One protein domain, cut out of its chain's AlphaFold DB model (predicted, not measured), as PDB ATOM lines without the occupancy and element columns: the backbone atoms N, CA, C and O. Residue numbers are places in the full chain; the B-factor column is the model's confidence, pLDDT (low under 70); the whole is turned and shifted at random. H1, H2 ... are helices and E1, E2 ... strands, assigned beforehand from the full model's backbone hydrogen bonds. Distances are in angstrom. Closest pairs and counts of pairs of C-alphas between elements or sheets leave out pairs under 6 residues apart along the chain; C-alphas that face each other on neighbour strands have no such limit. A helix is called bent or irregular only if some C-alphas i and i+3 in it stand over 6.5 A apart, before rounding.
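What this domain is: This is residues 342 to 369 and 409 to 540 of the 1135 residues of an uncharacterized protein of Mycoplasma dispar (UniProt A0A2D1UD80). A long, strongly twisted ribbon of two strands, E3 and E4, runs through the model, with the short strands E1 and E2 one after the other along the free side of E3. H3 and H4 cover one face of this sheet, H2 meets one end, H5 sits in the turn from E3 to E4, H1 lies far off, and loop residues 472 to 478 stick out. The printed part has 160 residues with five named helices and four named strands, along the chain first the helices H1 to H4, then three strands, then H5 and last E4; the class is mixed, helices and strands, and in the branched sheet E3 is the antiparallel neighbour of E1, of E2 and of E4. The whole is only just loose, close to compact, with a radius of gyration of the C-alphas of 18.4 A and spans of 54 by 42 by 26 A.

Where its parts are: Find C-alpha 504 at (4.625, -31.089, 45.755); from there E3, residues 504 to 515, runs 34.7 A. E4, residues 526 to 539, runs 34.8 A to C-alpha 539 at (9.102, -30.343, 47.766). E1 is residues 484 to 488 and E2 residues 494 to 497. Look for H4 at 447 to 461, 21.5 A, H3 at 432 to 440, H5 at 516 to 519 and H1 at 365 to 369. H2, residues 409 to 424, 25.1 A, is irregular: C-alphas 421 and 424 are 7.2 A apart.

How they stand to each other: E1 and E2 lie on one side of E3, E4 on the other. Check N 508 and O 534, 2.8 A, for E3 and E4; N 511 and O 487, 2.8 A, for E1; N 507 and O 494, 2.8 A, for the hairpin E2 and E3. H3 runs along the strands, 23 degrees from E3 on the local plane, at a height over the sheet of 11.1 A; its Val 432 and Phe 539 of E4 have C-alphas 5.5 A apart, their closest. On the same face H4 runs across, 85 degrees from E1 on the local plane; the closest C-alphas are Ser 451 and Phe 488, 4.8 A. H2 and H5 only graze the sheet; H1 is not on it. Every O i to N i+4 pair is within hydrogen-bond range in H1 and H3, 10 of 12 in H2 and 10 of 11 in H4; H5 is too short for one.

The domain as a whole: The farthest C-alphas, Ser 366 and Asn 522, are 56.8 A apart. Residues 370 to 408 are cut out, a gap of 16.5 A between C-alphas 369 and 409. The link H4 to E1 is long, 22 residues. Mean pLDDT of the printed part is 78.5; 34 residues are under 70, among them 355 to 369 and 471 to 482.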
ATOM      1  N   LEU A 342      13.819 -24.183  28.816       89.00
ATOM      2  CA  LEU A 342      14.665 -24.364  30.000       89.00
ATOM      3  C   LEU A 342      14.941 -25.855  30.189       89.00
ATOM      4  O   LEU A 342      14.050 -26.667  29.947       89.00
ATOM      5  N   LYS A 343      16.153 -26.208  30.632       87.88
ATOM      6  CA  LYS A 343      16.502 -27.596  30.950       87.88
ATOM      7  C   LYS A 343      15.547 -28.127  32.027       87.88
ATOM      8  O   LYS A 343      15.429 -27.506  33.087       87.88
ATOM      9  N   GLU A 344      14.890 -29.260  31.774       87.75
ATOM     10  CA  GLU A 344      14.123 -29.953  32.816       87.75
ATOM     11  C   GLU A 344      15.077 -30.421  33.931       87.75
ATOM     12  O   GLU A 344      16.227 -30.793  33.676       87.75
ATOM     13  N   VAL A 345      14.612 -30.329  35.180       88.81
ATOM     14  CA  VAL A 345      15.401 -30.684  36.363       88.81
ATOM     15  C   VAL A 345      15.210 -32.165  36.670       88.81
ATOM     16  O   VAL A 345      14.150 -32.584  37.142       88.81
ATOM     17  N   GLU A 346      16.255 -32.947  36.429       86.00
ATOM     18  CA  GLU A 346      16.291 -34.374  36.741       86.00
ATOM     19  C   GLU A 346      16.773 -34.627  38.179       86.00
ATOM     20  O   GLU A 346      17.258 -33.728  38.867       86.00
ATOM     21  N   PHE A 347      16.676 -35.877  38.645       81.31
ATOM     22  CA  PHE A 347      17.120 -36.257  39.991       81.31
ATOM     23  C   PHE A 347      18.578 -35.847  40.284       81.31
ATOM     24  O   PHE A 347      18.853 -35.251  41.324       81.31
ATOM     25  N   ASP A 348      19.500 -36.129  39.356       82.94
ATOM     26  CA  ASP A 348      20.929 -35.836  39.531       82.94
ATOM     27  C   ASP A 348      21.252 -34.325  39.493       82.94
ATOM     28  O   ASP A 348      22.347 -33.920  39.890       82.94
ATOM     29  N   ASP A 349      20.322 -33.471  39.038       86.88
ATOM     30  CA  ASP A 349      20.499 -32.017  39.095       86.88
ATOM     31  C   ASP A 349      20.237 -31.452  40.499       86.88
ATOM     32  O   ASP A 349      20.663 -30.329  40.769       86.88
ATOM     33  N   TYR A 350      19.583 -32.179  41.416       89.50
ATOM     34  CA  TYR A 350      19.336 -31.683  42.774       89.50
ATOM     35  C   TYR A 350      20.599 -31.667  43.634       89.50
ATOM     36  O   TYR A 350      21.438 -32.573  43.611       89.50
ATOM     37  N   LYS A 351      20.722 -30.630  44.464       88.69
ATOM     38  CA  LYS A 351      21.825 -30.498  45.412       88.69
ATOM     39  C   LYS A 351      21.718 -31.557  46.504       88.69
ATOM     40  O   LYS A 351      20.711 -31.623  47.205       88.69
ATOM     41  N   GLY A 352      22.775 -32.355  46.653       82.81
ATOM     42  CA  GLY A 352      22.840 -33.461  47.612       82.81
ATOM     43  C   GLY A 352      22.332 -34.803  47.079       82.81
ATOM     44  O   GLY A 352      22.358 -35.771  47.833       82.81
ATOM     45  N   ALA A 353      21.912 -34.884  45.810       80.75
ATOM     46  CA  ALA A 353      21.487 -36.136  45.190       80.75
ATOM     47  C   ALA A 353      22.600 -37.198  45.232       80.75
ATOM     48  O   ALA A 353      23.753 -36.943  44.873       80.75
ATOM     49  N   LYS A 354      22.235 -38.409  45.660       75.69
ATOM     50  CA  LYS A 354      23.101 -39.590  45.677       75.69
ATOM     51  C   LYS A 354      22.370 -40.761  45.038       75.69
ATOM     52  O   LYS A 354      21.251 -41.075  45.424       75.69
ATOM     53  N   ARG A 355      23.028 -41.453  44.106       62.31
ATOM     54  CA  ARG A 355      22.483 -42.655  43.444       62.31
ATOM     55  C   ARG A 355      22.559 -43.934  44.295       62.31
ATOM     56  O   ARG A 355      22.168 -44.992  43.822       62.31
ATOM     57  N   GLU A 356      23.059 -43.841  45.527       56.00
ATOM     58  CA  GLU A 356      23.290 -44.979  46.435       56.00
ATOM     59  C   GLU A 356      21.979 -45.695  46.852       56.00
ATOM     60  O   GLU A 356      22.031 -46.869  47.202       56.00
ATOM     61  N   ASP A 357      20.818 -45.035  46.718       50.38
ATOM     62  CA  ASP A 357      19.483 -45.548  47.091       50.38
ATOM     63  C   ASP A 357      18.563 -45.882  45.883       50.38
ATOM     64  O   ASP A 357      17.345 -46.006  46.042       50.38
ATOM     65  N   PHE A 358      19.089 -45.968  44.653       51.28
ATOM     66  CA  PHE A 358      18.257 -46.110  43.445       51.28
ATOM     67  C   PHE A 358      17.869 -47.572  43.148       51.28
ATOM     68  O   PHE A 358      18.594 -48.308  42.477       51.28
ATOM     69  N   GLU A 359      16.688 -47.987  43.607       55.62
ATOM     70  CA  GLU A 359      16.069 -49.252  43.198       55.62
ATOM     71  C   GLU A 359      15.541 -49.119  41.754       55.62
ATOM     72  O   GLU A 359      14.691 -48.272  41.465       55.62
ATOM     73  N   ILE A 360      16.076 -49.912  40.816       53.53
ATOM     74  CA  ILE A 360      15.676 -49.854  39.399       53.53
ATOM     75  C   ILE A 360      14.295 -50.503  39.248       53.53
ATOM     76  O   ILE A 360      14.164 -51.726  39.238       53.53
ATOM     77  N   VAL A 361      13.259 -49.676  39.111       59.75
ATOM     78  CA  VAL A 361      11.893 -50.137  38.836       59.75
ATOM     79  C   VAL A 361      11.747 -50.375  37.329       59.75
ATOM     80  O   VAL A 361      11.527 -49.435  36.570       59.75
ATOM     81  N   GLU A 362      11.884 -51.622  36.877       60.47
ATOM     82  CA  GLU A 362      11.658 -51.972  35.466       60.47
ATOM     83  C   GLU A 362      10.157 -51.939  35.098       60.47
ATOM     84  O   GLU A 362       9.316 -52.390  35.888       60.47
ATOM     85  N   PRO A 363       9.780 -51.432  33.906       53.62
ATOM     86  CA  PRO A 363       8.390 -51.427  33.459       53.62
ATOM     87  C   PRO A 363       7.889 -52.852  33.175       53.62
ATOM     88  O   PRO A 363       8.581 -53.631  32.516       53.62
ATOM     89  N   PRO A 364       6.666 -53.217  33.608       60.53
ATOM     90  CA  PRO A 364       6.124 -54.545  33.351       60.53
ATOM     91  C   PRO A 364       5.919 -54.783  31.847       60.53
ATOM     92  O   PRO A 364       5.457 -53.904  31.119       60.53
ATOM     93  N   VAL A 365       6.201 -56.011  31.397       52.41
ATOM     94  CA  VAL A 365       6.237 -56.416  29.971       52.41
ATOM     95  C   VAL A 365       4.951 -56.062  29.198       52.41
ATOM     96  O   VAL A 365       4.984 -55.771  27.999       52.41
ATOM     97  N   SER A 366       3.806 -56.040  29.885       53.03
ATOM     98  CA  SER A 366       2.508 -55.625  29.344       53.03
ATOM     99  C   SER A 366       2.465 -54.158  28.896       53.03
ATOM    100  O   SER A 366       1.844 -53.875  27.875       53.03
ATOM    101  N   VAL A 367       3.151 -53.248  29.598       51.19
ATOM    102  CA  VAL A 367       3.208 -51.807  29.283       51.19
ATOM    103  C   VAL A 367       4.177 -51.537  28.127       51.19
ATOM    104  O   VAL A 367       3.863 -50.775  27.211       51.19
ATOM    105  N   THR A 368       5.322 -52.227  28.083       44.81
ATOM    106  CA  THR A 368       6.262 -52.125  26.948       44.81
ATOM    107  C   THR A 368       5.673 -52.630  25.628       44.81
ATOM    108  O   THR A 368       6.024 -52.118  24.564       44.81
ATOM    109  N   ASN A 369       4.757 -53.603  25.676       47.59
ATOM    110  CA  ASN A 369       4.097 -54.126  24.479       47.59
ATOM    111  C   ASN A 369       2.979 -53.201  23.966       47.59
ATOM    112  O   ASN A 369       2.813 -53.078  22.751       47.59
ATOM    113  N   GLU A 409      -0.076 -48.752  38.966       75.44
ATOM    114  CA  GLU A 409       0.757 -49.414  39.980       75.44
ATOM    115  C   GLU A 409       2.263 -49.219  39.723       75.44
ATOM    116  O   GLU A 409       3.027 -48.997  40.666       75.44
ATOM    117  N   TYR A 410       2.700 -49.263  38.460       74.00
ATOM    118  CA  TYR A 410       4.085 -48.973  38.076       74.00
ATOM    119  C   TYR A 410       4.460 -47.513  38.363       74.00
ATOM    120  O   TYR A 410       5.468 -47.262  39.021       74.00
ATOM    121  N   GLU A 411       3.625 -46.552  37.960       72.81
ATOM    122  CA  GLU A 411       3.852 -45.125  38.213       72.81
ATOM    123  C   GLU A 411       3.914 -44.811  39.719       72.81
ATOM    124  O   GLU A 411       4.771 -44.040  40.151       72.81
ATOM    125  N   LYS A 412       3.096 -45.478  40.549       76.12
ATOM    126  CA  LYS A 412       3.203 -45.409  42.020       76.12
ATOM    127  C   LYS A 412       4.529 -45.955  42.548       76.12
ATOM    128  O   LYS A 412       5.128 -45.330  43.420       76.12
ATOM    129  N   LYS A 413       5.025 -47.084  42.028       75.12
ATOM    130  CA  LYS A 413       6.340 -47.633  42.421       75.12
ATOM    131  C   LYS A 413       7.480 -46.688  42.032       75.12
ATOM    132  O   LYS A 413       8.339 -46.411  42.865       75.12
ATOM    133  N   VAL A 414       7.441 -46.124  40.823       73.00
ATOM    134  CA  VAL A 414       8.404 -45.113  40.353       73.00
ATOM    135  C   VAL A 414       8.376 -43.861  41.239       73.00
ATOM    136  O   VAL A 414       9.430 -43.383  41.652       73.00
ATOM    137  N   ALA A 415       7.195 -43.356  41.601       70.88
ATOM    138  CA  ALA A 415       7.064 -42.175  42.454       70.88
ATOM    139  C   ALA A 415       7.521 -42.421  43.908       70.88
ATOM    140  O   ALA A 415       8.116 -41.540  44.529       70.88
ATOM    141  N   VAL A 416       7.320 -43.631  44.447       73.62
ATOM    142  CA  VAL A 416       7.880 -44.042  45.749       73.62
ATOM    143  C   VAL A 416       9.408 -44.151  45.689       73.62
ATOM    144  O   VAL A 416      10.079 -43.655  46.596       73.62
ATOM    145  N   ALA A 417       9.971 -44.725  44.621       71.00
ATOM    146  CA  ALA A 417      11.418 -44.772  44.405       71.00
ATOM    147  C   ALA A 417      12.021 -43.357  44.292       71.00
ATOM    148  O   ALA A 417      13.005 -43.053  44.964       71.00
ATOM    149  N   PHE A 418      11.372 -42.454  43.552       74.06
ATOM    150  CA  PHE A 418      11.758 -41.042  43.449       74.06
ATOM    151  C   PHE A 418      11.677 -40.303  44.800       74.06
ATOM    152  O   PHE A 418      12.613 -39.611  45.195       74.06
ATOM    153  N   LYS A 419      10.606 -40.504  45.583       74.62
ATOM    154  CA  LYS A 419      10.493 -39.958  46.952       74.62
ATOM    155  C   LYS A 419      11.598 -40.485  47.875       74.62
ATOM    156  O   LYS A 419      12.069 -39.749  48.742       74.62
ATOM    157  N   ASN A 420      12.017 -41.740  47.701       73.56
ATOM    158  CA  ASN A 420      13.120 -42.327  48.456       73.56
ATOM    159  C   ASN A 420      14.480 -41.745  48.051       73.56
ATOM    160  O   ASN A 420      15.243 -41.379  48.944       73.56
ATOM    161  N   SER A 421      14.765 -41.598  46.754       69.56
ATOM    162  CA  SER A 421      16.044 -41.054  46.276       69.56
ATOM    163  C   SER A 421      16.255 -39.594  46.700       69.56
ATOM    164  O   SER A 421      17.369 -39.192  47.039       69.56
ATOM    165  N   LEU A 422      15.179 -38.801  46.781       74.88
ATOM    166  CA  LEU A 422      15.235 -37.396  47.195       74.88
ATOM    167  C   LEU A 422      15.608 -37.163  48.673       74.88
ATOM    168  O   LEU A 422      15.924 -36.023  49.015       74.88
ATOM    169  N   LYS A 423      15.621 -38.180  49.552       77.19
ATOM    170  CA  LYS A 423      15.842 -38.036  51.016       77.19
ATOM    171  C   LYS A 423      17.105 -37.264  51.417       77.19
ATOM    172  O   LYS A 423      17.134 -36.651  52.481       77.19
ATOM    173  N   SER A 424      18.143 -37.301  50.585       73.94
ATOM    174  CA  SER A 424      19.436 -36.642  50.814       73.94
ATOM    175  C   SER A 424      19.513 -35.198  50.289       73.94
ATOM    176  O   SER A 424      20.449 -34.471  50.626       73.94
ATOM    177  N   THR A 425      18.530 -34.762  49.494       83.06
ATOM    178  CA  THR A 425      18.566 -33.492  48.749       83.06
ATOM    179  C   THR A 425      18.165 -32.264  49.576       83.06
ATOM    180  O   THR A 425      17.534 -32.370  50.626       83.06
ATOM    181  N   GLU A 426      18.489 -31.061  49.094       83.06
ATOM    182  CA  GLU A 426      18.004 -29.806  49.700       83.06
ATOM    183  C   GLU A 426      16.525 -29.503  49.387       83.06
ATOM    184  O   GLU A 426      15.840 -28.869  50.195       83.06
ATOM    185  N   ILE A 427      15.992 -29.980  48.253       86.19
ATOM    186  CA  ILE A 427      14.591 -29.721  47.884       86.19
ATOM    187  C   ILE A 427      13.608 -30.431  48.821       86.19
ATOM    188  O   ILE A 427      12.625 -29.821  49.237       86.19
ATOM    189  N   ILE A 428      13.915 -31.659  49.260       83.31
ATOM    190  CA  ILE A 428      13.032 -32.409  50.164       83.31
ATOM    191  C   ILE A 428      12.919 -31.756  51.555       83.31
ATOM    192  O   ILE A 428      11.915 -31.931  52.236       83.31
ATOM    193  N   LYS A 429      13.921 -30.964  51.966       82.56
ATOM    194  CA  LYS A 429      13.938 -30.200  53.230       82.56
ATOM    195  C   LYS A 429      13.165 -28.880  53.136       82.56
ATOM    196  O   LYS A 429      12.936 -28.219  54.148       82.56
ATOM    197  N   THR A 430      12.811 -28.464  51.921       82.19
ATOM    198  CA  THR A 430      12.177 -27.180  51.636       82.19
ATOM    199  C   THR A 430      10.668 -27.366  51.534       82.19
ATOM    200  O   THR A 430      10.179 -28.170  50.741       82.19
ATOM    201  N   ASN A 431       9.901 -26.605  52.319       81.88
ATOM    202  CA  ASN A 431       8.450 -26.607  52.176       81.88
ATOM    203  C   ASN A 431       8.009 -25.722  51.002       81.88
ATOM    204  O   ASN A 431       8.439 -24.575  50.890       81.88
ATOM    205  N   VAL A 432       7.097 -26.240  50.174       80.81
ATOM    206  CA  VAL A 432       6.608 -25.556  48.966       80.81
ATOM    207  C   VAL A 432       5.973 -24.186  49.248       80.81
ATOM    208  O   VAL A 432       6.257 -23.220  48.543       80.81
ATOM    209  N   PHE A 433       5.169 -24.069  50.309       76.38
ATOM    210  CA  PHE A 433       4.498 -22.813  50.654       76.38
ATOM    211  C   PHE A 433       5.475 -21.807  51.254       76.38
ATOM    212  O   PHE A 433       5.427 -20.637  50.893       76.38
ATOM    213  N   ASP A 434       6.401 -22.252  52.112       76.25
ATOM    214  CA  ASP A 434       7.457 -21.385  52.650       76.25
ATOM    215  C   ASP A 434       8.375 -20.846  51.520       76.25
ATOM    216  O   ASP A 434       8.778 -19.684  51.574       76.25
ATOM    217  N   PHE A 435       8.644 -21.638  50.468       83.44
ATOM    218  CA  PHE A 435       9.408 -21.221  49.278       83.44
ATOM    219  C   PHE A 435       8.678 -20.151  48.446       83.44
ATOM    220  O   PHE A 435       9.246 -19.098  48.161       83.44
ATOM    221  N   VAL A 436       7.409 -20.385  48.086       79.88
ATOM    222  CA  VAL A 436       6.608 -19.421  47.303       79.88
ATOM    223  C   VAL A 436       6.353 -18.133  48.096       79.88
ATOM    224  O   VAL A 436       6.474 -17.033  47.559       79.88
ATOM    225  N   ASN A 437       6.111 -18.252  49.400       74.75
ATOM    226  CA  ASN A 437       5.984 -17.122  50.313       74.75
ATOM    227  C   ASN A 437       7.251 -16.238  50.343       74.75
ATOM    228  O   ASN A 437       7.156 -15.011  50.373       74.75
ATOM    229  N   GLU A 438       8.455 -16.818  50.296       77.75
ATOM    230  CA  GLU A 438       9.694 -16.024  50.244       77.75
ATOM    231  C   GLU A 438       9.820 -15.204  48.940       77.75
ATOM    232  O   GLU A 438      10.352 -14.090  48.957       77.75
ATOM    233  N   ILE A 439       9.267 -15.712  47.830       82.44
ATOM    234  CA  ILE A 439       9.181 -15.015  46.534       82.44
ATOM    235  C   ILE A 439       8.128 -13.892  46.556       82.44
ATOM    236  O   ILE A 439       8.339 -12.845  45.940       82.44
ATOM    237  N   ASN A 440       7.010 -14.076  47.263       75.06
ATOM    238  CA  ASN A 440       5.941 -13.072  47.362       75.06
ATOM    239  C   ASN A 440       6.240 -11.963  48.389       75.06
ATOM    240  O   ASN A 440       5.839 -10.821  48.194       75.06
ATOM    241  N   SER A 441       6.988 -12.268  49.453       71.81
ATOM    242  CA  SER A 441       7.325 -11.326  50.539       71.81
ATOM    243  C   SER A 441       8.567 -10.453  50.283       71.81
ATOM    244  O   SER A 441       9.019  -9.719  51.170       71.81
ATOM    245  N   THR A 442       9.133 -10.503  49.073       80.12
ATOM    246  CA  THR A 442      10.227  -9.620  48.644       80.12
ATOM    247  C   THR A 442       9.799  -8.838  47.404       80.12
ATOM    248  O   THR A 442       9.559  -9.407  46.344       80.12
ATOM    249  N   PHE A 443       9.698  -7.513  47.535       84.06
ATOM    250  CA  PHE A 443       9.295  -6.620  46.447       84.06
ATOM    251  C   PHE A 443      10.514  -6.193  45.624       84.06
ATOM    252  O   PHE A 443      11.537  -5.783  46.181       84.06
ATOM    253  N   HIS A 444      10.394  -6.259  44.299       84.12
ATOM    254  CA  HIS A 444      11.463  -5.934  43.355       84.12
ATOM    255  C   HIS A 444      11.018  -4.827  42.397       84.12
ATOM    256  O   HIS A 444       9.855  -4.767  41.996       84.12
ATOM    257  N   SER A 445      11.967  -3.975  42.008       79.56
ATOM    258  CA  SER A 445      11.750  -2.811  41.139       79.56
ATOM    259  C   SER A 445      11.311  -3.150  39.711       79.56
ATOM    260  O   SER A 445      10.772  -2.292  39.019       79.56
ATOM    261  N   SER A 446      11.557  -4.379  39.256       80.94
ATOM    262  CA  SER A 446      11.174  -4.869  37.933       80.94
ATOM    263  C   SER A 446      11.027  -6.389  37.931       80.94
ATOM    264  O   SER A 446      11.596  -7.080  38.787       80.94
ATOM    265  N   ASN A 447      10.324  -6.923  36.927       82.81
ATOM    266  CA  ASN A 447      10.218  -8.369  36.740       82.81
ATOM    267  C   ASN A 447      11.593  -9.040  36.566       82.81
ATOM    268  O   ASN A 447      11.832 -10.085  37.160       82.81
ATOM    269  N   LYS A 448      12.539  -8.398  35.864       84.62
ATOM    270  CA  LYS A 448      13.913  -8.899  35.713       84.62
ATOM    271  C   LYS A 448      14.606  -9.137  37.057       84.62
ATOM    272  O   LYS A 448      15.055 -10.246  37.329       84.62
ATOM    273  N   ALA A 449      14.620  -8.131  37.933       84.81
ATOM    274  CA  ALA A 449      15.252  -8.243  39.249       84.81
ATOM    275  C   ALA A 449      14.584  -9.313  40.137       84.81
ATOM    276  O   ALA A 449      15.252  -9.950  40.953       84.81
ATOM    277  N   ARG A 450      13.274  -9.533  39.965       86.00
ATOM    278  CA  ARG A 450      12.525 -10.600  40.643       86.00
ATOM    279  C   ARG A 450      12.836 -11.980  40.072       86.00
ATOM    280  O   ARG A 450      13.052 -12.923  40.826       86.00
ATOM    281  N   SER A 451      12.910 -12.089  38.750       90.56
ATOM    282  CA  SER A 451      13.335 -13.294  38.044       90.56
ATOM    283  C   SER A 451      14.741 -13.712  38.464       90.56
ATOM    284  O   SER A 451      14.974 -14.892  38.696       90.56
ATOM    285  N   ASP A 452      15.676 -12.773  38.592       90.00
ATOM    286  CA  ASP A 452      17.052 -13.087  38.984       90.00
ATOM    287  C   ASP A 452      17.137 -13.566  40.446       90.00
ATOM    288  O   ASP A 452      17.858 -14.522  40.736       90.00
ATOM    289  N   PHE A 453      16.304 -13.029  41.347       90.12
ATOM    290  CA  PHE A 453      16.113 -13.587  42.694       90.12
ATOM    291  C   PHE A 453      15.522 -15.010  42.666       90.12
ATOM    292  O   PHE A 453      15.974 -15.885  43.402       90.12
ATOM    293  N   ILE A 454      14.559 -15.289  41.782       91.44
ATOM    294  CA  ILE A 454      13.994 -16.641  41.611       91.44
ATOM    295  C   ILE A 454      15.043 -17.611  41.050       91.44
ATOM    296  O   ILE A 454      15.170 -18.721  41.567       91.44
ATOM    297  N   LYS A 455      15.850 -17.190  40.064       92.44
ATOM    298  CA  LYS A 455      17.008 -17.952  39.561       92.44
ATOM    299  C   LYS A 455      17.969 -18.279  40.711       92.44
ATOM    300  O   LYS A 455      18.348 -19.436  40.862       92.44
ATOM    301  N   GLU A 456      18.302 -17.313  41.572       92.75
ATOM    302  CA  GLU A 456      19.141 -17.532  42.763       92.75
ATOM    303  C   GLU A 456      18.526 -18.565  43.729       92.75
ATOM    304  O   GLU A 456      19.225 -19.444  44.242       92.75
ATOM    305  N   LYS A 457      17.211 -18.494  43.970       91.88
ATOM    306  CA  LYS A 457      16.485 -19.421  44.853       91.88
ATOM    307  C   LYS A 457      16.415 -20.840  44.298       91.88
ATOM    308  O   LYS A 457      16.659 -21.780  45.052       91.88
ATOM    309  N   ILE A 458      16.157 -21.000  43.002       92.81
ATOM    310  CA  ILE A 458      16.183 -22.302  42.321       92.81
ATOM    311  C   ILE A 458      17.609 -22.863  42.327       92.81
ATOM    312  O   ILE A 458      17.818 -23.989  42.770       92.81
ATOM    313  N   ASN A 459      18.615 -22.066  41.951       92.62
ATOM    314  CA  ASN A 459      20.016 -22.498  41.903       92.62
ATOM    315  C   ASN A 459      20.562 -22.948  43.273       92.62
ATOM    316  O   ASN A 459      21.474 -23.768  43.321       92.62
ATOM    317  N   LYS A 460      19.999 -22.487  44.401       92.38
ATOM    318  CA  LYS A 460      20.346 -22.999  45.745       92.38
ATOM    319  C   LYS A 460      19.892 -24.443  45.992       92.38
ATOM    320  O   LYS A 460      20.517 -25.123  46.809       92.38
ATOM    321  N   LEU A 461      18.845 -24.899  45.300       91.44
ATOM    322  CA  LEU A 461      18.312 -26.267  45.362       91.44
ATOM    323  C   LEU A 461      18.997 -27.218  44.364       91.44
ATOM    324  O   LEU A 461      18.863 -28.435  44.497       91.44
ATOM    325  N   LEU A 462      19.736 -26.682  43.388       91.19
ATOM    326  CA  LEU A 462      20.386 -27.440  42.319       91.19
ATOM    327  C   LEU A 462      21.902 -27.591  42.540       91.19
ATOM    328  O   LEU A 462      22.567 -26.759  43.157       91.19
ATOM    329  N   SER A 463      22.465 -28.675  42.009       86.75
ATOM    330  CA  SER A 463      23.907 -28.953  41.939       86.75
ATOM    331  C   SER A 463      24.616 -28.134  40.853       86.75
ATOM    332  O   SER A 463      25.843 -28.036  40.847       86.75
ATOM    333  N   ARG A 464      23.857 -27.573  39.904       84.44
ATOM    334  CA  ARG A 464      24.327 -26.735  38.794       84.44
ATOM    335  C   ARG A 464      23.320 -25.618  38.556       84.44
ATOM    336  O   ARG A 464      22.132 -25.805  38.791       84.44
ATOM    337  N   GLU A 465      23.790 -24.477  38.068       86.62
ATOM    338  CA  GLU A 465      22.905 -23.378  37.678       86.62
ATOM    339  C   GLU A 465      21.941 -23.807  36.567       86.62
ATOM    340  O   GLU A 465      22.313 -24.577  35.675       86.62
ATOM    341  N   LEU A 466      20.717 -23.278  36.617       86.19
ATOM    342  CA  LEU A 466      19.699 -23.460  35.590       86.19
ATOM    343  C   LEU A 466      20.196 -22.948  34.229       86.19
ATOM    344  O   LEU A 466      20.763 -21.858  34.130       86.19
ATOM    345  N   LYS A 467      19.962 -23.726  33.168       83.88
ATOM    346  CA  LYS A 467      20.391 -23.410  31.798       83.88
ATOM    347  C   LYS A 467      19.240 -23.521  30.813       83.88
ATOM    348  O   LYS A 467      18.285 -24.267  31.035       83.88
ATOM    349  N   LEU A 468      19.376 -22.803  29.704       85.19
ATOM    350  CA  LEU A 468      18.581 -23.047  28.509       85.19
ATOM    351  C   LEU A 468      18.977 -24.398  27.903       85.19
ATOM    352  O   LEU A 468      20.164 -24.729  27.834       85.19
ATOM    353  N   ASP A 469      17.975 -25.151  27.468       83.31
ATOM    354  CA  ASP A 469      18.139 -26.280  26.563       83.31
ATOM    355  C   ASP A 469      17.833 -25.812  25.136       83.31
ATOM    356  O   ASP A 469      16.871 -25.082  24.886       83.31
ATOM    357  N   PHE A 470      18.683 -26.231  24.209       77.81
ATOM    358  CA  PHE A 470      18.623 -25.887  22.793       77.81
ATOM    359  C   PHE A 470      18.082 -27.039  21.941       77.81
ATOM    360  O   PHE A 470      18.108 -26.935  20.718       77.81
ATOM    361  N   SER A 471      17.621 -28.130  22.576       60.72
ATOM    362  CA  SER A 471      16.770 -29.200  22.035       60.72
ATOM    363  C   SER A 471      16.787 -29.331  20.500       60.72
ATOM    364  O   SER A 471      15.829 -28.985  19.810       60.72
ATOM    365  N   SER A 472      17.896 -29.875  19.975       60.44
ATOM    366  CA  SER A 472      18.200 -30.168  18.554       60.44
ATOM    367  C   SER A 472      18.621 -29.023  17.613       60.44
ATOM    368  O   SER A 472      18.854 -29.282  16.432       60.44
ATOM    369  N   LEU A 473      18.812 -27.787  18.087       66.75
ATOM    370  CA  LEU A 473      19.494 -26.753  17.295       66.75
ATOM    371  C   LEU A 473      20.956 -27.158  17.033       66.75
ATOM    372  O   LEU A 473      21.762 -27.243  17.961       66.75
ATOM    373  N   ASP A 474      21.313 -27.375  15.763       62.56
ATOM    374  CA  ASP A 474      22.709 -27.566  15.356       62.56
ATOM    375  C   ASP A 474      23.405 -26.201  15.275       62.56
ATOM    376  O   ASP A 474      23.423 -25.526  14.244       62.56
ATOM    377  N   LEU A 475      23.907 -25.764  16.429       61.28
ATOM    378  CA  LEU A 475      24.559 -24.469  16.606       61.28
ATOM    379  C   LEU A 475      26.014 -24.461  16.098       61.28
ATOM    380  O   LEU A 475      26.625 -23.402  16.024       61.28
ATOM    381  N   GLY A 476      26.595 -25.612  15.739       54.50
ATOM    382  CA  GLY A 476      28.037 -25.725  15.492       54.50
ATOM    383  C   GLY A 476      28.884 -25.551  16.765       54.50
ATOM    384  O   GLY A 476      28.382 -25.292  17.859       54.50
ATOM    385  N   LYS A 477      30.208 -25.730  16.656       49.69
ATOM    386  CA  LYS A 477      31.097 -25.818  17.839       49.69
ATOM    387  C   LYS A 477      31.490 -24.475  18.469       49.69
ATOM    388  O   LYS A 477      31.949 -24.471  19.608       49.69
ATOM    389  N   ASN A 478      31.330 -23.365  17.746       50.50
ATOM    390  CA  ASN A 478      31.881 -22.051  18.112       50.50
ATOM    391  C   ASN A 478      30.812 -20.971  18.377       50.50
ATOM    392  O   ASN A 478      31.159 -19.803  18.562       50.50
ATOM    393  N   PHE A 479      29.524 -21.324  18.368       57.28
ATOM    394  CA  PHE A 479      28.436 -20.357  18.526       57.28
ATOM    395  C   PHE A 479      28.352 -19.837  19.965       57.28
ATOM    396  O   PHE A 479      28.379 -20.608  20.927       57.28
ATOM    397  N   LYS A 480      28.257 -18.513  20.116       57.56
ATOM    398  CA  LYS A 480      28.121 -17.848  21.415       57.56
ATOM    399  C   LYS A 480      26.652 -17.587  21.715       57.56
ATOM    400  O   LYS A 480      25.926 -17.087  20.866       57.56
ATOM    401  N   PHE A 481      26.240 -17.878  22.943       61.12
ATOM    402  CA  PHE A 481      24.866 -17.699  23.424       61.12
ATOM    403  C   PHE A 481      24.545 -16.243  23.804       61.12
ATOM    404  O   PHE A 481      23.945 -15.987  24.846       61.12
ATOM    405  N   ASP A 482      24.955 -15.285  22.976       69.75
ATOM    406  CA  ASP A 482      24.568 -13.886  23.140       69.75
ATOM    407  C   ASP A 482      23.181 -13.656  22.513       69.75
ATOM    408  O   ASP A 482      22.815 -14.279  21.520       69.75
ATOM    409  N   GLY A 483      22.376 -12.762  23.092       77.56
ATOM    410  CA  GLY A 483      21.057 -12.418  22.549       77.56
ATOM    411  C   GLY A 483      19.912 -13.394  22.834       77.56
ATOM    412  O   GLY A 483      18.894 -13.333  22.149       77.56
ATOM    413  N   ILE A 484      20.015 -14.245  23.857       85.88
ATOM    414  CA  ILE A 484      18.851 -14.914  24.462       85.88
ATOM    415  C   ILE A 484      18.877 -14.671  25.971       85.88
ATOM    416  O   ILE A 484      19.925 -14.783  26.600       85.88
ATOM    417  N   ASP A 485      17.719 -14.371  26.553       87.75
ATOM    418  CA  ASP A 485      17.521 -14.323  28.006       87.75
ATOM    419  C   ASP A 485      16.164 -14.949  28.358       87.75
ATOM    420  O   ASP A 485      15.284 -15.086  27.501       87.75
ATOM    421  N   PHE A 486      15.982 -15.317  29.622       91.44
ATOM    422  CA  PHE A 486      14.704 -15.766  30.155       91.44
ATOM    423  C   PHE A 486      14.375 -15.057  31.468       91.44
ATOM    424  O   PHE A 486      15.231 -14.880  32.341       91.44
ATOM    425  N   GLU A 487      13.109 -14.680  31.619       91.81
ATOM    426  CA  GLU A 487      12.591 -14.061  32.836       91.81
ATOM    427  C   GLU A 487      11.407 -14.861  33.378       91.81
ATOM    428  O   GLU A 487      10.452 -15.131  32.649       91.81
ATOM    429  N   PHE A 488      11.464 -15.247  34.653       92.25
ATOM    430  CA  PHE A 488      10.327 -15.837  35.360       92.25
ATOM    431  C   PHE A 488       9.236 -14.791  35.612       92.25
ATOM    432  O   PHE A 488       9.548 -13.654  35.967       92.25
ATOM    433  N   ASP A 489       7.971 -15.193  35.494       85.75
ATOM    434  CA  ASP A 489       6.816 -14.463  36.018       85.75
ATOM    435  C   ASP A 489       6.237 -15.230  37.222       85.75
ATOM    436  O   ASP A 489       5.494 -16.203  37.065       85.75
ATOM    437  N   PRO A 490       6.576 -14.820  38.454       77.38
ATOM    438  CA  PRO A 490       6.050 -15.446  39.661       77.38
ATOM    439  C   PRO A 490       4.606 -15.044  40.015       77.38
ATOM    440  O   PRO A 490       4.051 -15.563  40.987       77.38
ATOM    441  N   SER A 491       3.982 -14.108  39.291       76.19
ATOM    442  CA  SER A 491       2.618 -13.657  39.601       76.19
ATOM    443  C   SER A 491       1.548 -14.718  39.296       76.19
ATOM    444  O   SER A 491       0.412 -14.608  39.768       76.19
ATOM    445  N   GLU A 492       1.942 -15.811  38.636       77.69
ATOM    446  CA  GLU A 492       1.118 -16.981  38.326       77.69
ATOM    447  C   GLU A 492       1.799 -18.319  38.696       77.69
ATOM    448  O   GLU A 492       1.523 -19.339  38.068       77.69
ATOM    449  N   ILE A 493       2.668 -18.360  39.726       85.31
ATOM    450  CA  ILE A 493       3.176 -19.648  40.257       85.31
ATOM    451  C   ILE A 493       1.993 -20.539  40.632       85.31
ATOM    452  O   ILE A 493       1.146 -20.130  41.429       85.31
ATOM    453  N   LYS A 494       1.976 -21.766  40.105       86.00
ATOM    454  CA  LYS A 494       0.995 -22.795  40.458       86.00
ATOM    455  C   LYS A 494       1.663 -23.879  41.286       86.00
ATOM    456  O   LYS A 494       2.752 -24.341  40.957       86.00
ATOM    457  N   ILE A 495       1.004 -24.286  42.361       81.44
ATOM    458  CA  ILE A 495       1.407 -25.416  43.199       81.44
ATOM    459  C   ILE A 495       0.493 -26.602  42.866       81.44
ATOM    460  O   ILE A 495      -0.735 -26.462  42.851       81.44
ATOM    461  N   SER A 496       1.074 -27.776  42.625       79.25
ATOM    462  CA  SER A 496       0.349 -29.045  42.457       79.25
ATOM    463  C   SER A 496       0.924 -30.127  43.368       79.25
ATOM    464  O   SER A 496       2.100 -30.106  43.736       79.25
ATOM    465  N   LYS A 497       0.075 -31.086  43.751       75.12
ATOM    466  CA  LYS A 497       0.514 -32.344  44.361       75.12
ATOM    467  C   LYS A 497       0.822 -33.338  43.240       75.12
ATOM    468  O   LYS A 497       0.057 -33.429  42.280       75.12
ATOM    469  N   ASP A 498       1.903 -34.093  43.378       71.75
ATOM    470  CA  ASP A 498       2.143 -35.278  42.555       71.75
ATOM    471  C   ASP A 498       0.996 -36.290  42.760       71.75
ATOM    472  O   ASP A 498       0.565 -36.546  43.885       71.75
ATOM    473  N   LYS A 499       0.477 -36.870  41.673       66.56
ATOM    474  CA  LYS A 499      -0.609 -37.865  41.733       66.56
ATOM    475  C   LYS A 499      -0.179 -39.169  42.408       66.56
ATOM    476  O   LYS A 499      -1.018 -39.885  42.950       66.56
ATOM    477  N   ASN A 500       1.112 -39.482  42.348       67.12
ATOM    478  CA  ASN A 500       1.670 -40.773  42.733       67.12
ATOM    479  C   ASN A 500       2.578 -40.693  43.978       67.12
ATOM    480  O   ASN A 500       3.038 -41.729  44.460       67.12
ATOM    481  N   SER A 501       2.798 -39.501  44.548       69.06
ATOM    482  CA  SER A 501       3.531 -39.314  45.808       69.06
ATOM    483  C   SER A 501       2.901 -38.237  46.701       69.06
ATOM    484  O   SER A 501       1.958 -37.554  46.322       69.06
ATOM    485  N   ASP A 502       3.414 -38.067  47.924       71.00
ATOM    486  CA  ASP A 502       3.004 -36.951  48.796       71.00
ATOM    487  C   ASP A 502       3.749 -35.647  48.518       71.00
ATOM    488  O   ASP A 502       3.568 -34.676  49.251       71.00
ATOM    489  N   LEU A 503       4.628 -35.635  47.517       80.75
ATOM    490  CA  LEU A 503       5.460 -34.485  47.213       80.75
ATOM    491  C   LEU A 503       4.683 -33.452  46.398       80.75
ATOM    492  O   LEU A 503       3.698 -33.747  45.718       80.75
ATOM    493  N   PHE A 504       5.159 -32.220  46.488       81.62
ATOM    494  CA  PHE A 504       4.625 -31.089  45.755       81.62
ATOM    495  C   PHE A 504       5.589 -30.687  44.641       81.62
ATOM    496  O   PHE A 504       6.813 -30.835  44.746       81.62
ATOM    497  N   GLU A 505       5.012 -30.160  43.573       86.94
ATOM    498  CA  GLU A 505       5.718 -29.493  42.492       86.94
ATOM    499  C   GLU A 505       5.245 -28.039  42.390       86.94
ATOM    500  O   GLU A 505       4.131 -27.694  42.800       86.94
ATOM    501  N   ILE A 506       6.113 -27.189  41.850       88.94
ATOM    502  CA  ILE A 506       5.759 -25.830  41.444       88.94
ATOM    503  C   ILE A 506       5.923 -25.690  39.939       88.94
ATOM    504  O   ILE A 506       6.880 -26.197  39.349       88.94
ATOM    505  N   GLU A 507       4.992 -24.964  39.342       92.06
ATOM    506  CA  GLU A 507       4.993 -24.551  37.951       92.06
ATOM    507  C   GLU A 507       5.142 -23.026  37.922       92.06
ATOM    508  O   GLU A 507       4.280 -22.298  38.415       92.06
ATOM    509  N   ILE A 508       6.272 -22.541  37.403       92.50
ATOM    510  CA  ILE A 508       6.608 -21.116  37.312       92.50
ATOM    511  C   ILE A 508       6.617 -20.727  35.828       92.50
ATOM    512  O   ILE A 508       7.478 -21.213  35.085       92.50
ATOM    513  N   PRO A 509       5.704 -19.858  35.369       93.38
ATOM    514  CA  PRO A 509       5.782 -19.292  34.028       93.38
ATOM    515  C   PRO A 509       7.111 -18.560  33.803       93.38
ATOM    516  O   PRO A 509       7.629 -17.875  34.685       93.38
ATOM    517  N   ALA A 510       7.683 -18.704  32.613       93.19
ATOM    518  CA  ALA A 510       8.911 -18.041  32.200       93.19
ATOM    519  C   ALA A 510       8.809 -17.597  30.741       93.19
ATOM    520  O   ALA A 510       8.403 -18.366  29.871       93.19
ATOM    521  N   THR A 511       9.215 -16.365  30.456       94.38
ATOM    522  CA  THR A 511       9.290 -15.831  29.095       94.38
ATOM    523  C   THR A 511      10.724 -15.908  28.595       94.38
ATOM    524  O   THR A 511      11.595 -15.208  29.112       94.38
ATOM    525  N   ILE A 512      10.969 -16.715  27.564       92.00
ATOM    526  CA  ILE A 512      12.233 -16.711  26.819       92.00
ATOM    527  C   ILE A 512      12.124 -15.638  25.730       92.00
ATOM    528  O   ILE A 512      11.156 -15.621  24.966       92.00
ATOM    529  N   SER A 513      13.104 -14.734  25.674       91.62
ATOM    530  CA  SER A 513      13.183 -13.637  24.702       91.62
ATOM    531  C   SER A 513      14.385 -13.824  23.781       91.62
ATOM    532  O   SER A 513      15.508 -13.995  24.256       91.62
ATOM    533  N   LEU A 514      14.146 -13.759  22.469       88.44
ATOM    534  CA  LEU A 514      15.180 -13.775  21.434       88.44
ATOM    535  C   LEU A 514      15.454 -12.339  20.974       88.44
ATOM    536  O   LEU A 514      14.538 -11.635  20.538       88.44
ATOM    537  N   TYR A 515      16.708 -11.911  21.070       88.31
ATOM    538  CA  TYR A 515      17.164 -10.567  20.734       88.31
ATOM    539  C   TYR A 515      17.909 -10.543  19.398       88.31
ATOM    540  O   TYR A 515      18.497 -11.535  18.972       88.31
ATOM    541  N   ASP A 516      17.949  -9.371  18.772       82.81
ATOM    542  CA  ASP A 516      18.664  -9.104  17.518       82.81
ATOM    543  C   ASP A 516      20.154  -9.502  17.553       82.81
ATOM    544  O   ASP A 516      20.693 -10.034  16.581       82.81
ATOM    545  N   SER A 517      20.805  -9.354  18.711       79.81
ATOM    546  CA  SER A 517      22.204  -9.746  18.901       79.81
ATOM    547  C   SER A 517      22.478 -11.249  18.776       79.81
ATOM    548  O   SER A 517      23.630 -11.618  18.566       79.81
ATOM    549  N   PHE A 518      21.456 -12.115  18.826       80.12
ATOM    550  CA  PHE A 518      21.611 -13.547  18.531       80.12
ATOM    551  C   PHE A 518      22.050 -13.792  17.078       80.12
ATOM    552  O   PHE A 518      22.793 -14.727  16.794       80.12
ATOM    553  N   PHE A 519      21.649 -12.909  16.160       76.88
ATOM    554  CA  PHE A 519      22.026 -12.959  14.746       76.88
ATOM    555  C   PHE A 519      23.271 -12.104  14.432       76.88
ATOM    556  O   PHE A 519      23.546 -11.798  13.274       76.88
ATOM    557  N   ASN A 520      24.056 -11.738  15.458       69.50
ATOM    558  CA  ASN A 520      25.135 -10.737  15.421       69.50
ATOM    559  C   ASN A 520      24.658  -9.295  15.144       69.50
ATOM    560  O   ASN A 520      25.448  -8.450  14.716       69.50
ATOM    561  N   GLY A 521      23.382  -8.994  15.403       66.12
ATOM    562  CA  GLY A 521      22.874  -7.625  15.405       66.12
ATOM    563  C   GLY A 521      23.502  -6.771  16.514       66.12
ATOM    564  O   GLY A 521      23.842  -7.257  17.593       66.12
ATOM    565  N   ASN A 522      23.653  -5.469  16.268       67.44
ATOM    566  CA  ASN A 522      24.186  -4.532  17.267       67.44
ATOM    567  C   ASN A 522      23.114  -4.016  18.244       67.44
ATOM    568  O   ASN A 522      23.441  -3.271  19.171       67.44
ATOM    569  N   SER A 523      21.836  -4.353  18.036       72.94
ATOM    570  CA  SER A 523      20.742  -3.878  18.882       72.94
ATOM    571  C   SER A 523      20.398  -4.873  19.998       72.94
ATOM    572  O   SER A 523      20.645  -6.075  19.910       72.94
ATOM    573  N   LYS A 524      19.800  -4.353  21.075       74.25
ATOM    574  CA  LYS A 524      19.171  -5.150  22.145       74.25
ATOM    575  C   LYS A 524      17.649  -5.199  21.981       74.25
ATOM    576  O   LYS A 524      16.923  -5.278  22.969       74.25
ATOM    577  N   GLU A 525      17.161  -5.088  20.748       84.31
ATOM    578  CA  GLU A 525      15.737  -5.192  20.452       84.31
ATOM    579  C   GLU A 525      15.281  -6.653  20.563       84.31
ATOM    580  O   GLU A 525      16.006  -7.571  20.168       84.31
ATOM    581  N   VAL A 526      14.093  -6.877  21.133       87.50
ATOM    582  CA  VAL A 526      13.500  -8.217  21.216       87.50
ATOM    583  C   VAL A 526      12.750  -8.503  19.923       87.50
ATOM    584  O   VAL A 526      11.743  -7.862  19.640       87.50
ATOM    585  N   LEU A 527      13.205  -9.508  19.180       87.19
ATOM    586  CA  LEU A 527      12.584  -9.930  17.925       87.19
ATOM    587  C   LEU A 527      11.326 -10.767  18.165       87.19
ATOM    588  O   LEU A 527      10.333 -10.647  17.451       87.19
ATOM    589  N   THR A 528      11.373 -11.661  19.155       91.56
ATOM    590  CA  THR A 528      10.259 -12.556  19.477       91.56
ATOM    591  C   THR A 528      10.381 -13.127  20.894       91.56
ATOM    592  O   THR A 528      11.455 -13.113  21.499       91.56
ATOM    593  N   LYS A 529       9.254 -13.586  21.446       94.38
ATOM    594  CA  LYS A 529       9.117 -14.113  22.808       94.38
ATOM    595  C   LYS A 529       8.242 -15.366  22.817       94.38
ATOM    596  O   LYS A 529       7.321 -15.482  22.010       94.38
ATOM    597  N   LYS A 530       8.508 -16.270  23.759       94.31
ATOM    598  CA  LYS A 530       7.757 -17.511  24.000       94.31
ATOM    599  C   LYS A 530       7.617 -17.701  25.504       94.31
ATOM    600  O   LYS A 530       8.624 -17.702  26.213       94.31
ATOM    601  N   THR A 531       6.391 -17.894  25.976       93.62
ATOM    602  CA  THR A 531       6.136 -18.312  27.358       93.62
ATOM    603  C   THR A 531       6.217 -19.832  27.447       93.62
ATOM    604  O   THR A 531       5.679 -20.544  26.597       93.62
ATOM    605  N   ILE A 532       6.903 -20.322  28.471       92.56
ATOM    606  CA  ILE A 532       6.953 -21.726  28.879       92.56
ATOM    607  C   ILE A 532       6.629 -21.823  30.366       92.56
ATOM    608  O   ILE A 532       6.751 -20.843  31.095       92.56
ATOM    609  N   ASN A 533       6.290 -23.020  30.830       92.31
ATOM    610  CA  ASN A 533       6.075 -23.285  32.243       92.31
ATOM    611  C   ASN A 533       7.215 -24.160  32.770       92.31
ATOM    612  O   ASN A 533       7.322 -25.334  32.415       92.31
ATOM    613  N   PHE A 534       8.085 -23.586  33.597       93.44
ATOM    614  CA  PHE A 534       9.173 -24.310  34.242       93.44
ATOM    615  C   PHE A 534       8.641 -25.103  35.438       93.44
ATOM    616  O   PHE A 534       7.936 -24.544  36.278       93.44
ATOM    617  N   LYS A 535       8.991 -26.389  35.532       91.88
ATOM    618  CA  LYS A 535       8.536 -27.277  36.609       91.88
ATOM    619  C   LYS A 535       9.685 -27.686  37.516       91.88
ATOM    620  O   LYS A 535      10.742 -28.087  37.038       91.88
ATOM    621  N   LEU A 536       9.445 -27.637  38.824       90.94
ATOM    622  CA  LEU A 536      10.390 -28.066  39.853       90.94
ATOM    623  C   LEU A 536       9.658 -28.964  40.858       90.94
ATOM    624  O   LEU A 536       8.668 -28.546  41.458       90.94
ATOM    625  N   LYS A 537      10.116 -30.212  41.005       89.25
ATOM    626  CA  LYS A 537       9.390 -31.309  41.671       89.25
ATOM    627  C   LYS A 537      10.132 -31.789  42.914       89.25
ATOM    628  O   LYS A 537      11.353 -31.870  42.903       89.25
ATOM    629  N   GLY A 538       9.400 -32.211  43.943       85.19
ATOM    630  CA  GLY A 538       9.986 -32.933  45.081       85.19
ATOM    631  C   GLY A 538      10.022 -32.165  46.402       85.19
ATOM    632  O   GLY A 538      10.696 -32.595  47.336       85.19
ATOM    633  N   PHE A 539       9.291 -31.054  46.503       85.69
ATOM    634  CA  PHE A 539       9.102 -30.343  47.766       85.69
ATOM    635  C   PHE A 539       8.303 -31.199  48.750       85.69
ATOM    636  O   PHE A 539       7.317 -31.836  48.363       85.69
ATOM    637  N   GLN A 540       8.655 -31.165  50.037       74.38
ATOM    638  CA  GLN A 540       7.809 -31.790  51.054       74.38
ATOM    639  C   GLN A 540       6.627 -30.891  51.457       74.38
ATOM    640  O   GLN A 540       6.791 -29.677  51.673       74.38
TER     641      GLN A 540